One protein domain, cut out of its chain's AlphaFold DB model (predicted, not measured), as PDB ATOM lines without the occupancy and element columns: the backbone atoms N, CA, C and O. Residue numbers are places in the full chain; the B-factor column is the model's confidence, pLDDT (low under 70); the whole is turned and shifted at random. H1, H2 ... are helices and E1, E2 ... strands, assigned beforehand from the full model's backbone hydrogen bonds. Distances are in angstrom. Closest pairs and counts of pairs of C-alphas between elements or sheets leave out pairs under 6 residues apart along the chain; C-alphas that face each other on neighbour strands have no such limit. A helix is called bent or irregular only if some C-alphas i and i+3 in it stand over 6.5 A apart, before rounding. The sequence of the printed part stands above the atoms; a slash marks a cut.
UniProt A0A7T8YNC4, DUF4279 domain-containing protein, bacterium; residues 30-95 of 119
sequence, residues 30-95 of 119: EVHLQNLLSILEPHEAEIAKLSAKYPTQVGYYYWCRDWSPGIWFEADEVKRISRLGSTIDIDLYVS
ATOM      1  N   GLU A  30      17.817 -43.616  23.819       90.50
ATOM      2  CA  GLU A  30      16.505 -44.209  23.580       90.50
ATOM      3  C   GLU A  30      15.513 -43.176  23.028       90.50
ATOM      4  O   GLU A  30      14.732 -43.470  22.127       90.50
ATOM      5  N   VAL A  31      15.585 -41.928  23.500       92.56
ATOM      6  CA  VAL A  31      14.704 -40.842  23.045       92.56
ATOM      7  C   VAL A  31      15.056 -40.432  21.613       92.56
ATOM      8  O   VAL A  31      14.162 -40.258  20.782       92.56
ATOM      9  N   HIS A  32      16.349 -40.353  21.285       92.00
ATOM     10  CA  HIS A  32      16.797 -40.143  19.907       92.00
ATOM     11  C   HIS A  32      16.342 -41.270  18.976       92.00
ATOM     12  O   HIS A  32      15.848 -40.998  17.880       92.00
ATOM     13  N   LEU A  33      16.454 -42.527  19.415       92.19
ATOM     14  CA  LEU A  33      15.984 -43.670  18.641       92.19
ATOM     15  C   LEU A  33      14.475 -43.588  18.385       92.19
ATOM     16  O   LEU A  33      14.044 -43.746  17.246       92.19
ATOM     17  N   GLN A  34      13.673 -43.304  19.412       94.00
ATOM     18  CA  GLN A  34      12.222 -43.150  19.265       94.00
ATOM     19  C   GLN A  34      11.859 -42.026  18.294       94.00
ATOM     20  O   GLN A  34      10.963 -42.187  17.463       94.00
ATOM     21  N   ASN A  35      12.581 -40.905  18.352       95.06
ATOM     22  CA  ASN A  35      12.403 -39.810  17.409       95.06
ATOM     23  C   ASN A  35      12.692 -40.256  15.968       95.06
ATOM     24  O   ASN A  35      11.862 -40.025  15.090       95.06
ATOM     25  N   LEU A  36      13.803 -40.956  15.732       94.56
ATOM     26  CA  LEU A  36      14.138 -41.493  14.411       94.56
ATOM     27  C   LEU A  36      13.100 -42.509  13.922       94.56
ATOM     28  O   LEU A  36      12.636 -42.405  12.788       94.56
ATOM     29  N   LEU A  37      12.680 -43.449  14.772       94.56
ATOM     30  CA  LEU A  37      11.649 -44.429  14.425       94.56
ATOM     31  C   LEU A  37      10.338 -43.741  14.032       94.56
ATOM     32  O   LEU A  37       9.769 -44.085  13.004       94.56
ATOM     33  N   SER A  38       9.913 -42.704  14.760       95.56
ATOM     34  CA  SER A  38       8.685 -41.965  14.427       95.56
ATOM     35  C   SER A  38       8.711 -41.305  13.039       95.56
ATOM     36  O   SER A  38       7.662 -41.123  12.424       95.56
ATOM     37  N   ILE A  39       9.905 -40.971  12.535       95.44
ATOM     38  CA  ILE A  39      10.110 -40.381  11.206       95.44
ATOM     39  C   ILE A  39      10.176 -41.477  10.134       95.44
ATOM     40  O   ILE A  39       9.676 -41.293   9.026       95.44
ATOM     41  N   LEU A  40      10.805 -42.609  10.450       94.94
ATOM     42  CA  LEU A  40      11.091 -43.679   9.495       94.94
ATOM     43  C   LEU A  40       9.917 -44.647   9.300       94.94
ATOM     44  O   LEU A  40       9.691 -45.111   8.187       94.94
ATOM     45  N   GLU A  41       9.149 -44.945  10.346       95.69
ATOM     46  CA  GLU A  41       8.058 -45.928  10.307       95.69
ATOM     47  C   GLU A  41       6.951 -45.638   9.286       95.69
ATOM     48  O   GLU A  41       6.509 -46.581   8.626       95.69
ATOM     49  N   PRO A  42       6.537 -44.377   9.047       97.62
ATOM     50  CA  PRO A  42       5.614 -44.065   7.954       97.62
ATOM     51  C   PRO A  42       6.119 -44.488   6.563       97.62
ATOM     52  O   PRO A  42       5.328 -44.575   5.626       97.62
ATOM     53  N   HIS A  43       7.422 -44.747   6.427       96.50
ATOM     54  CA  HIS A  43       8.112 -45.115   5.193       96.50
ATOM     55  C   HIS A  43       8.737 -46.519   5.264       96.50
ATOM     56  O   HIS A  43       9.672 -46.823   4.518       96.50
ATOM     57  N   GLU A  44       8.250 -47.387   6.161       95.81
ATOM     58  CA  GLU A  44       8.805 -48.729   6.394       95.81
ATOM     59  C   GLU A  44       8.956 -49.535   5.093       95.81
ATOM     60  O   GLU A  44      10.002 -50.139   4.854       95.81
ATOM     61  N   ALA A  45       7.954 -49.498   4.210       95.06
ATOM     62  CA  ALA A  45       7.968 -50.252   2.956       95.06
ATOM     63  C   ALA A  45       9.047 -49.762   1.974       95.06
ATOM     64  O   ALA A  45       9.676 -50.562   1.277       95.06
ATOM     65  N   GLU A  46       9.264 -48.451   1.887       95.56
ATOM     66  CA  GLU A  46      10.304 -47.839   1.062       95.56
ATOM     67  C   GLU A  46      11.693 -48.128   1.630       95.56
ATOM     68  O   GLU A  46      12.598 -48.509   0.883       95.56
ATOM     69  N   ILE A  47      11.853 -48.008   2.948       93.88
ATOM     70  CA  ILE A  47      13.116 -48.277   3.637       93.88
ATOM     71  C   ILE A  47      13.491 -49.754   3.502       93.88
ATOM     72  O   ILE A  47      14.637 -50.054   3.182       93.88
ATOM     73  N   ALA A  48      12.530 -50.675   3.625       91.75
ATOM     74  CA  ALA A  48      12.759 -52.104   3.413       91.75
ATOM     75  C   ALA A  48      13.240 -52.423   1.981       91.75
ATOM     76  O   ALA A  48      14.091 -53.287   1.769       91.75
ATOM     77  N   LYS A  49      12.738 -51.704   0.964       93.69
ATOM     78  CA  LYS A  49      13.240 -51.839  -0.418       93.69
ATOM     79  C   LYS A  49      14.665 -51.309  -0.558       93.69
ATOM     80  O   LYS A  49      15.453 -51.876  -1.315       93.69
ATOM     81  N   LEU A  50      14.994 -50.220   0.139       93.00
ATOM     82  CA  LEU A  50      16.345 -49.659   0.148       93.00
ATOM     83  C   LEU A  50      17.329 -50.592   0.855       93.00
ATOM     84  O   LEU A  50      18.399 -50.841   0.301       93.00
ATOM     85  N   SER A  51      16.958 -51.160   2.002       93.12
ATOM     86  CA  SER A  51      17.806 -52.076   2.774       93.12
ATOM     87  C   SER A  51      18.066 -53.403   2.060       93.12
ATOM     88  O   SER A  51      19.138 -53.988   2.192       93.12
ATOM     89  N   ALA A  52      17.150 -53.841   1.191       92.25
ATOM     90  CA  ALA A  52      17.390 -54.981   0.306       92.25
ATOM     91  C   ALA A  52      18.485 -54.721  -0.753       92.25
ATOM     92  O   ALA A  52      19.042 -55.670  -1.307       92.25
ATOM     93  N   LYS A  53      18.784 -53.452  -1.067       94.00
ATOM     94  CA  LYS A  53      19.753 -53.057  -2.104       94.00
ATOM     95  C   LYS A  53      21.047 -52.474  -1.536       94.00
ATOM     96  O   LYS A  53      22.099 -52.608  -2.163       94.00
ATOM     97  N   TYR A  54      20.972 -51.817  -0.385       91.81
ATOM     98  CA  TYR A  54      22.082 -51.114   0.242       91.81
ATOM     99  C   TYR A  54      22.163 -51.473   1.726       91.81
ATOM    100  O   TYR A  54      21.125 -51.636   2.359       91.81
ATOM    101  N   PRO A  55      23.369 -51.544   2.312       89.62
ATOM    102  CA  PRO A  55      23.500 -51.652   3.756       89.62
ATOM    103  C   PRO A  55      22.826 -50.461   4.445       89.62
ATOM    104  O   PRO A  55      23.137 -49.310   4.133       89.62
ATOM    105  N   THR A  56      21.929 -50.738   5.386       90.88
ATOM    106  CA  THR A  56      21.310 -49.727   6.245       90.88
ATOM    107  C   THR A  56      21.623 -50.022   7.706       90.88
ATOM    108  O   THR A  56      21.637 -51.176   8.156       90.88
ATOM    109  N   GLN A  57      21.894 -48.961   8.458       91.81
ATOM    110  CA  GLN A  57      22.213 -49.052   9.875       91.81
ATOM    111  C   GLN A  57      21.571 -47.905  10.645       91.81
ATOM    112  O   GLN A  57      21.543 -46.767  10.177       91.81
ATOM    113  N   VAL A  58      21.098 -48.217  11.844       89.62
ATOM    114  CA  VAL A  58      20.819 -47.240  12.889       89.62
ATOM    115  C   VAL A  58      22.056 -47.209  13.777       89.62
ATOM    116  O   VAL A  58      22.357 -48.186  14.461       89.62
ATOM    117  N   GLY A  59      22.814 -46.118  13.682       88.56
ATOM    118  CA  GLY A  59      24.073 -45.942  14.397       88.56
ATOM    119  C   GLY A  59      23.899 -45.099  15.655       88.56
ATOM    120  O   GLY A  59      23.248 -44.056  15.608       88.56
ATOM    121  N   TYR A  60      24.528 -45.515  16.751       84.75
ATOM    122  CA  TYR A  60      24.704 -44.696  17.943       84.75
ATOM    123  C   TYR A  60      26.176 -44.699  18.358       84.75
ATOM    124  O   TYR A  60      26.749 -45.750  18.633       84.75
ATOM    125  N   TYR A  61      26.776 -43.512  18.410       84.56
ATOM    126  CA  TYR A  61      28.182 -43.324  18.753       84.56
ATOM    127  C   TYR A  61      28.265 -42.429  19.978       84.56
ATOM    128  O   TYR A  61      27.767 -41.302  19.958       84.56
ATOM    129  N   TYR A  62      28.897 -42.917  21.041       81.81
ATOM    130  CA  TYR A  62      29.009 -42.165  22.283       81.81
ATOM    131  C   TYR A  62      30.407 -42.217  22.863       81.81
ATOM    132  O   TYR A  62      31.056 -43.260  22.872       81.81
ATOM    133  N   TRP A  63      30.844 -41.068  23.361       79.50
ATOM    134  CA  TRP A  63      32.125 -40.876  24.016       79.50
ATOM    135  C   TRP A  63      31.888 -40.502  25.472       79.50
ATOM    136  O   TRP A  63      31.147 -39.563  25.763       79.50
ATOM    137  N   CYS A  64      32.520 -41.226  26.389       79.50
ATOM    138  CA  CYS A  64      32.478 -40.918  27.808       79.50
ATOM    139  C   CYS A  64      33.854 -41.022  28.464       79.50
ATOM    140  O   CYS A  64      34.704 -41.814  28.065       79.50
ATOM    141  N   ARG A  65      34.069 -40.191  29.488       77.38
ATOM    142  CA  ARG A  65      35.352 -40.105  30.194       77.38
ATOM    143  C   ARG A  65      35.445 -41.109  31.346       77.38
ATOM    144  O   ARG A  65      36.387 -41.886  31.417       77.38
ATOM    145  N   ASP A  66      34.404 -41.161  32.180       74.44
ATOM    146  CA  ASP A  66      34.481 -41.840  33.488       74.44
ATOM    147  C   ASP A  66      33.413 -42.929  33.706       74.44
ATOM    148  O   ASP A  66      33.541 -43.775  34.589       74.44
ATOM    149  N   TRP A  67      32.326 -42.900  32.933       74.88
ATOM    150  CA  TRP A  67      31.116 -43.692  33.178       74.88
ATOM    151  C   TRP A  67      30.484 -44.088  31.837       74.88
ATOM    152  O   TRP A  67      30.270 -43.226  30.987       74.88
ATOM    153  N   SER A  68      30.053 -45.348  31.671       79.56
ATOM    154  CA  SER A  68      29.175 -45.788  30.560       79.56
ATOM    155  C   SER A  68      27.686 -45.581  30.881       79.56
ATOM    156  O   SER A  68      27.213 -46.185  31.846       79.56
ATOM    157  N   PRO A  69      26.927 -44.745  30.137       74.81
ATOM    158  CA  PRO A  69      25.570 -44.328  30.518       74.81
ATOM    159  C   PRO A  69      24.548 -45.469  30.604       74.81
ATOM    160  O   PRO A  69      23.450 -45.231  31.092       74.81
ATOM    161  N   GLY A  70      24.907 -46.694  30.205       82.31
ATOM    162  CA  GLY A  70      23.979 -47.809  30.091       82.31
ATOM    163  C   GLY A  70      22.998 -47.531  28.959       82.31
ATOM    164  O   GLY A  70      22.054 -46.772  29.122       82.31
ATOM    165  N   ILE A  71      23.235 -48.135  27.801       86.94
ATOM    166  CA  ILE A  71      22.347 -48.005  26.644       86.94
ATOM    167  C   ILE A  71      21.434 -49.222  26.660       86.94
ATOM    168  O   ILE A  71      21.931 -50.352  26.648       86.94
ATOM    169  N   TRP A  72      20.126 -48.997  26.713       89.62
ATOM    170  CA  TRP A  72      19.147 -50.074  26.795       89.62
ATOM    171  C   TRP A  72      18.040 -49.862  25.782       89.62
ATOM    172  O   TRP A  72      17.321 -48.875  25.851       89.62
ATOM    173  N   PHE A  73      17.878 -50.828  24.882       89.50
ATOM    174  CA  PHE A  73      16.753 -50.853  23.961       89.50
ATOM    175  C   PHE A  73      15.737 -51.898  24.391       89.50
ATOM    176  O   PHE A  73      16.082 -53.053  24.666       89.50
ATOM    177  N   GLU A  74      14.477 -51.495  24.416       93.44
ATOM    178  CA  GLU A  74      13.363 -52.390  24.669       93.44
ATOM    179  C   GLU A  74      13.212 -53.390  23.519       93.44
ATOM    180  O   GLU A  74      13.496 -53.108  22.351       93.44
ATOM    181  N   ALA A  75      12.700 -54.583  23.825       95.19
ATOM    182  CA  ALA A  75      12.528 -55.628  22.816       95.19
ATOM    183  C   ALA A  75      11.633 -55.181  21.644       95.19
ATOM    184  O   ALA A  75      11.782 -55.679  20.527       95.19
ATOM    185  N   ASP A  76      10.692 -54.268  21.891       95.50
ATOM    186  CA  ASP A  76       9.848 -53.689  20.848       95.50
ATOM    187  C   ASP A  76      10.629 -52.741  19.924       95.50
ATOM    188  O   ASP A  76      10.485 -52.816  18.707       95.50
ATOM    189  N   GLU A  77      11.540 -51.933  20.466       94.00
ATOM    190  CA  GLU A  77      12.399 -51.034  19.685       94.00
ATOM    191  C   GLU A  77      13.301 -51.820  18.732       94.00
ATOM    192  O   GLU A  77      13.366 -51.525  17.539       94.00
ATOM    193  N   VAL A  78      13.917 -52.897  19.228       94.19
ATOM    194  CA  VAL A  78      14.750 -53.789  18.407       94.19
ATOM    195  C   VAL A  78      13.928 -54.430  17.284       94.19
ATOM    196  O   VAL A  78      14.387 -54.515  16.142       94.19
ATOM    197  N   LYS A  79      12.684 -54.842  17.566       95.44
ATOM    198  CA  LYS A  79      11.776 -55.383  16.542       95.44
ATOM    199  C   LYS A  79      11.416 -54.334  15.498       95.44
ATOM    200  O   LYS A  79      11.397 -54.662  14.315       95.44
ATOM    201  N   ARG A  80      11.140 -53.097  15.912       95.19
ATOM    202  CA  ARG A  80      10.804 -51.983  15.013       95.19
ATOM    203  C   ARG A  80      11.967 -51.669  14.073       95.19
ATOM    204  O   ARG A  80      11.767 -51.621  12.865       95.19
ATOM    205  N   ILE A  81      13.199 -51.613  14.582       93.94
ATOM    206  CA  ILE A  81      14.396 -51.442  13.738       93.94
ATOM    207  C   ILE A  81      14.564 -52.616  12.764       93.94
ATOM    208  O   ILE A  81      14.820 -52.413  11.578       93.94
ATOM    209  N   SER A  82      14.364 -53.849  13.239       93.44
ATOM    210  CA  SER A  82      14.460 -55.035  12.386       93.44
ATOM    211  C   SER A  82      13.434 -55.033  11.250       93.44
ATOM    212  O   SER A  82      13.745 -55.543  10.174       93.44
ATOM    213  N   ARG A  83      12.231 -54.478  11.454       94.44
ATOM    214  CA  ARG A  83      11.203 -54.356  10.402       94.44
ATOM    215  C   ARG A  83      11.617 -53.405   9.281       94.44
ATOM    216  O   ARG A  83      11.335 -53.682   8.121       94.44
ATOM    217  N   LEU A  84      12.390 -52.366   9.604       93.69
ATOM    218  CA  LEU A  84      13.013 -51.480   8.613       93.69
ATOM    219  C   LEU A  84      14.113 -52.189   7.789       93.69
ATOM    220  O   LEU A  84      14.706 -51.590   6.892       93.69
ATOM    221  N   GLY A  85      14.444 -53.448   8.102       93.38
ATOM    222  CA  GLY A  85      15.538 -54.191   7.473       93.38
ATOM    223  C   GLY A  85      16.920 -53.614   7.789       93.38
ATOM    224  O   GLY A  85      17.876 -53.891   7.074       93.38
ATOM    225  N   SER A  86      17.022 -52.790   8.835       91.44
ATOM    226  CA  SER A  86      18.263 -52.130   9.232       91.44
ATOM    227  C   SER A  86      18.948 -52.865  10.375       91.44
ATOM    228  O   SER A  86      18.304 -53.488  11.220       91.44
ATOM    229  N   THR A  87      20.274 -52.779  10.403       91.06
ATOM    230  CA  THR A  87      21.084 -53.254  11.532       91.06
ATOM    231  C   THR A  87      21.223 -52.165  12.596       91.06
ATOM    232  O   THR A  87      20.954 -50.994  12.328       91.06
ATOM    233  N   ILE A  88      21.632 -52.547  13.804       88.94
ATOM    234  CA  ILE A  88      21.970 -51.612  14.879       88.94
ATOM    235  C   ILE A  88      23.481 -51.662  15.062       88.94
ATOM    236  O   ILE A  88      24.030 -52.748  15.262       88.94
ATOM    237  N   ASP A  89      24.129 -50.503  15.006       89.50
ATOM    238  CA  ASP A  89      25.552 -50.356  15.297       89.50
ATOM    239  C   ASP A  89      25.719 -49.403  16.481       89.50
ATOM    240  O   ASP A  89      25.247 -48.266  16.448       89.50
ATOM    241  N   ILE A  90      26.329 -49.895  17.556       86.50
ATOM    242  CA  ILE A  90      26.523 -49.138  18.792       86.50
ATOM    243  C   ILE A  90      28.008 -49.136  19.088       86.50
ATOM    244  O   ILE A  90      28.573 -50.177  19.430       86.50
ATOM    245  N   ASP A  91      28.600 -47.953  19.046       84.38
ATOM    246  CA  ASP A  91      29.959 -47.751  19.498       84.38
ATOM    247  C   ASP A  91      29.963 -46.901  20.764       84.38
ATOM    248  O   ASP A  91      29.556 -45.736  20.781       84.38
ATOM    249  N   LEU A  92      30.485 -47.494  21.832       83.81
ATOM    250  CA  LEU A  92      30.750 -46.807  23.082       83.81
ATOM    251  C   LEU A  92      32.260 -46.701  23.280       83.81
ATOM    252  O   LEU A  92      32.950 -47.705  23.464       83.81
ATOM    253  N   TYR A  93      32.751 -45.471  23.288       82.62
ATOM    254  CA  TYR A  93      34.143 -45.140  23.526       82.62
ATOM    255  C   TYR A  93      34.285 -44.608  24.949       82.62
ATOM    256  O   TYR A  93      33.719 -43.571  25.286       82.62
ATOM    257  N   VAL A  94      35.037 -45.329  25.783       81.19
ATOM    258  CA  VAL A  94      35.383 -44.889  27.139       81.19
ATOM    259  C   VAL A  94      36.866 -44.544  27.165       81.19
ATOM    260  O   VAL A  94      37.689 -45.429  26.923       81.19
ATOM    261  N   SER A  95      37.207 -43.284  27.432       79.25
ATOM    262  CA  SER A  95      38.600 -42.834  27.511       79.25
ATOM    263  C   SER A  95      38.814 -41.925  28.727       79.25
ATOM    264  O   SER A  95      38.376 -40.776  28.700       79.25
TER     265      SER A  95
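What this domain is: This is residues 30 to 95 of the 119 residues of the protein "DUF4279 domain-containing protein" of bacterium (UniProt A0A7T8YNC4). A narrow ribbon of two parallel strands, E1 and E2, begins beside a pair of helices, H1 and H2, that run side by side, and the ribbon's last residues reach away from them. H1 turns sharply through a kink of 95 degrees near residue 43, and the link of residues 65 to 74 folds back from the far end of E1 to H2. The printed part has 66 residues, with two named helices and two named strands in the order H1, E1, H2, E2, and its class is mixed, helices and strands. The sheet has the order E1, E2 and is parallel. The whole is elongated, spanning 41 by 22 by 18 A, and only just loose, close to compact, with a radius of gyration of the C-alphas of 13.3 A.

Where its parts are: H1 is residues 30 to 51, beginning at C-alpha 30 at (16.505, -44.209, 23.580), and measures 22.3 A from first to last C-alpha. It is irregular, with C-alphas 42 and 45 lying 8.3 A apart. E1 is residues 57 to 64, 22.2 A long, with C-alpha 57 at (22.213, -49.052, 9.875). H2 is residues 75 to 83, 12.5 A long. E2 is residues 87 to 94, 22.8 A long, ending at C-alpha 94 at (35.383, -44.889, 27.139).

How they stand to each other: H1 and H2 touch, with the C-alphas of Glu 44 and Arg 83 the closest at 7.3 A. Their lines stand at a shallow tilt of 29 degrees, the same way, though the line of H1 is a rough one. H1 and E1 are near each other, with 8 pairs of C-alphas within 10 A. H1 and E2 are apart. E1 and E2 are parallel neighbours, with 9 degrees between their directions. C-alphas 57 and 87 face each other at 4.7 A, and C-alphas 64 and 94 at 5.0 A. N 58 and O 87 are within hydrogen-bond range at 2.8 A, as are N 93 and O 62 at 2.8 A. E1, H2 and E2 make a strand-helix-strand unit, two parallel neighbour strands with a helix between them along the chain, and its crossover is right-handed. The closest C-alphas of H2 and E2 are those of Ile 81 and Thr 87, 7.3 A apart. In H2 every O i to N i+4 pair is within hydrogen-bond range; in H1 14 of 18 are.

The domain as a whole: The C-alphas farthest apart are those of Ala 45 and Asp 66, at 41.3 A. The printed part has no cut. The links H1 to E1 and H2 to E2 are tight, the link E1 to H2 is short, and no link is long. The mean pLDDT of the printed part is 89.9, and no printed residue is under 70.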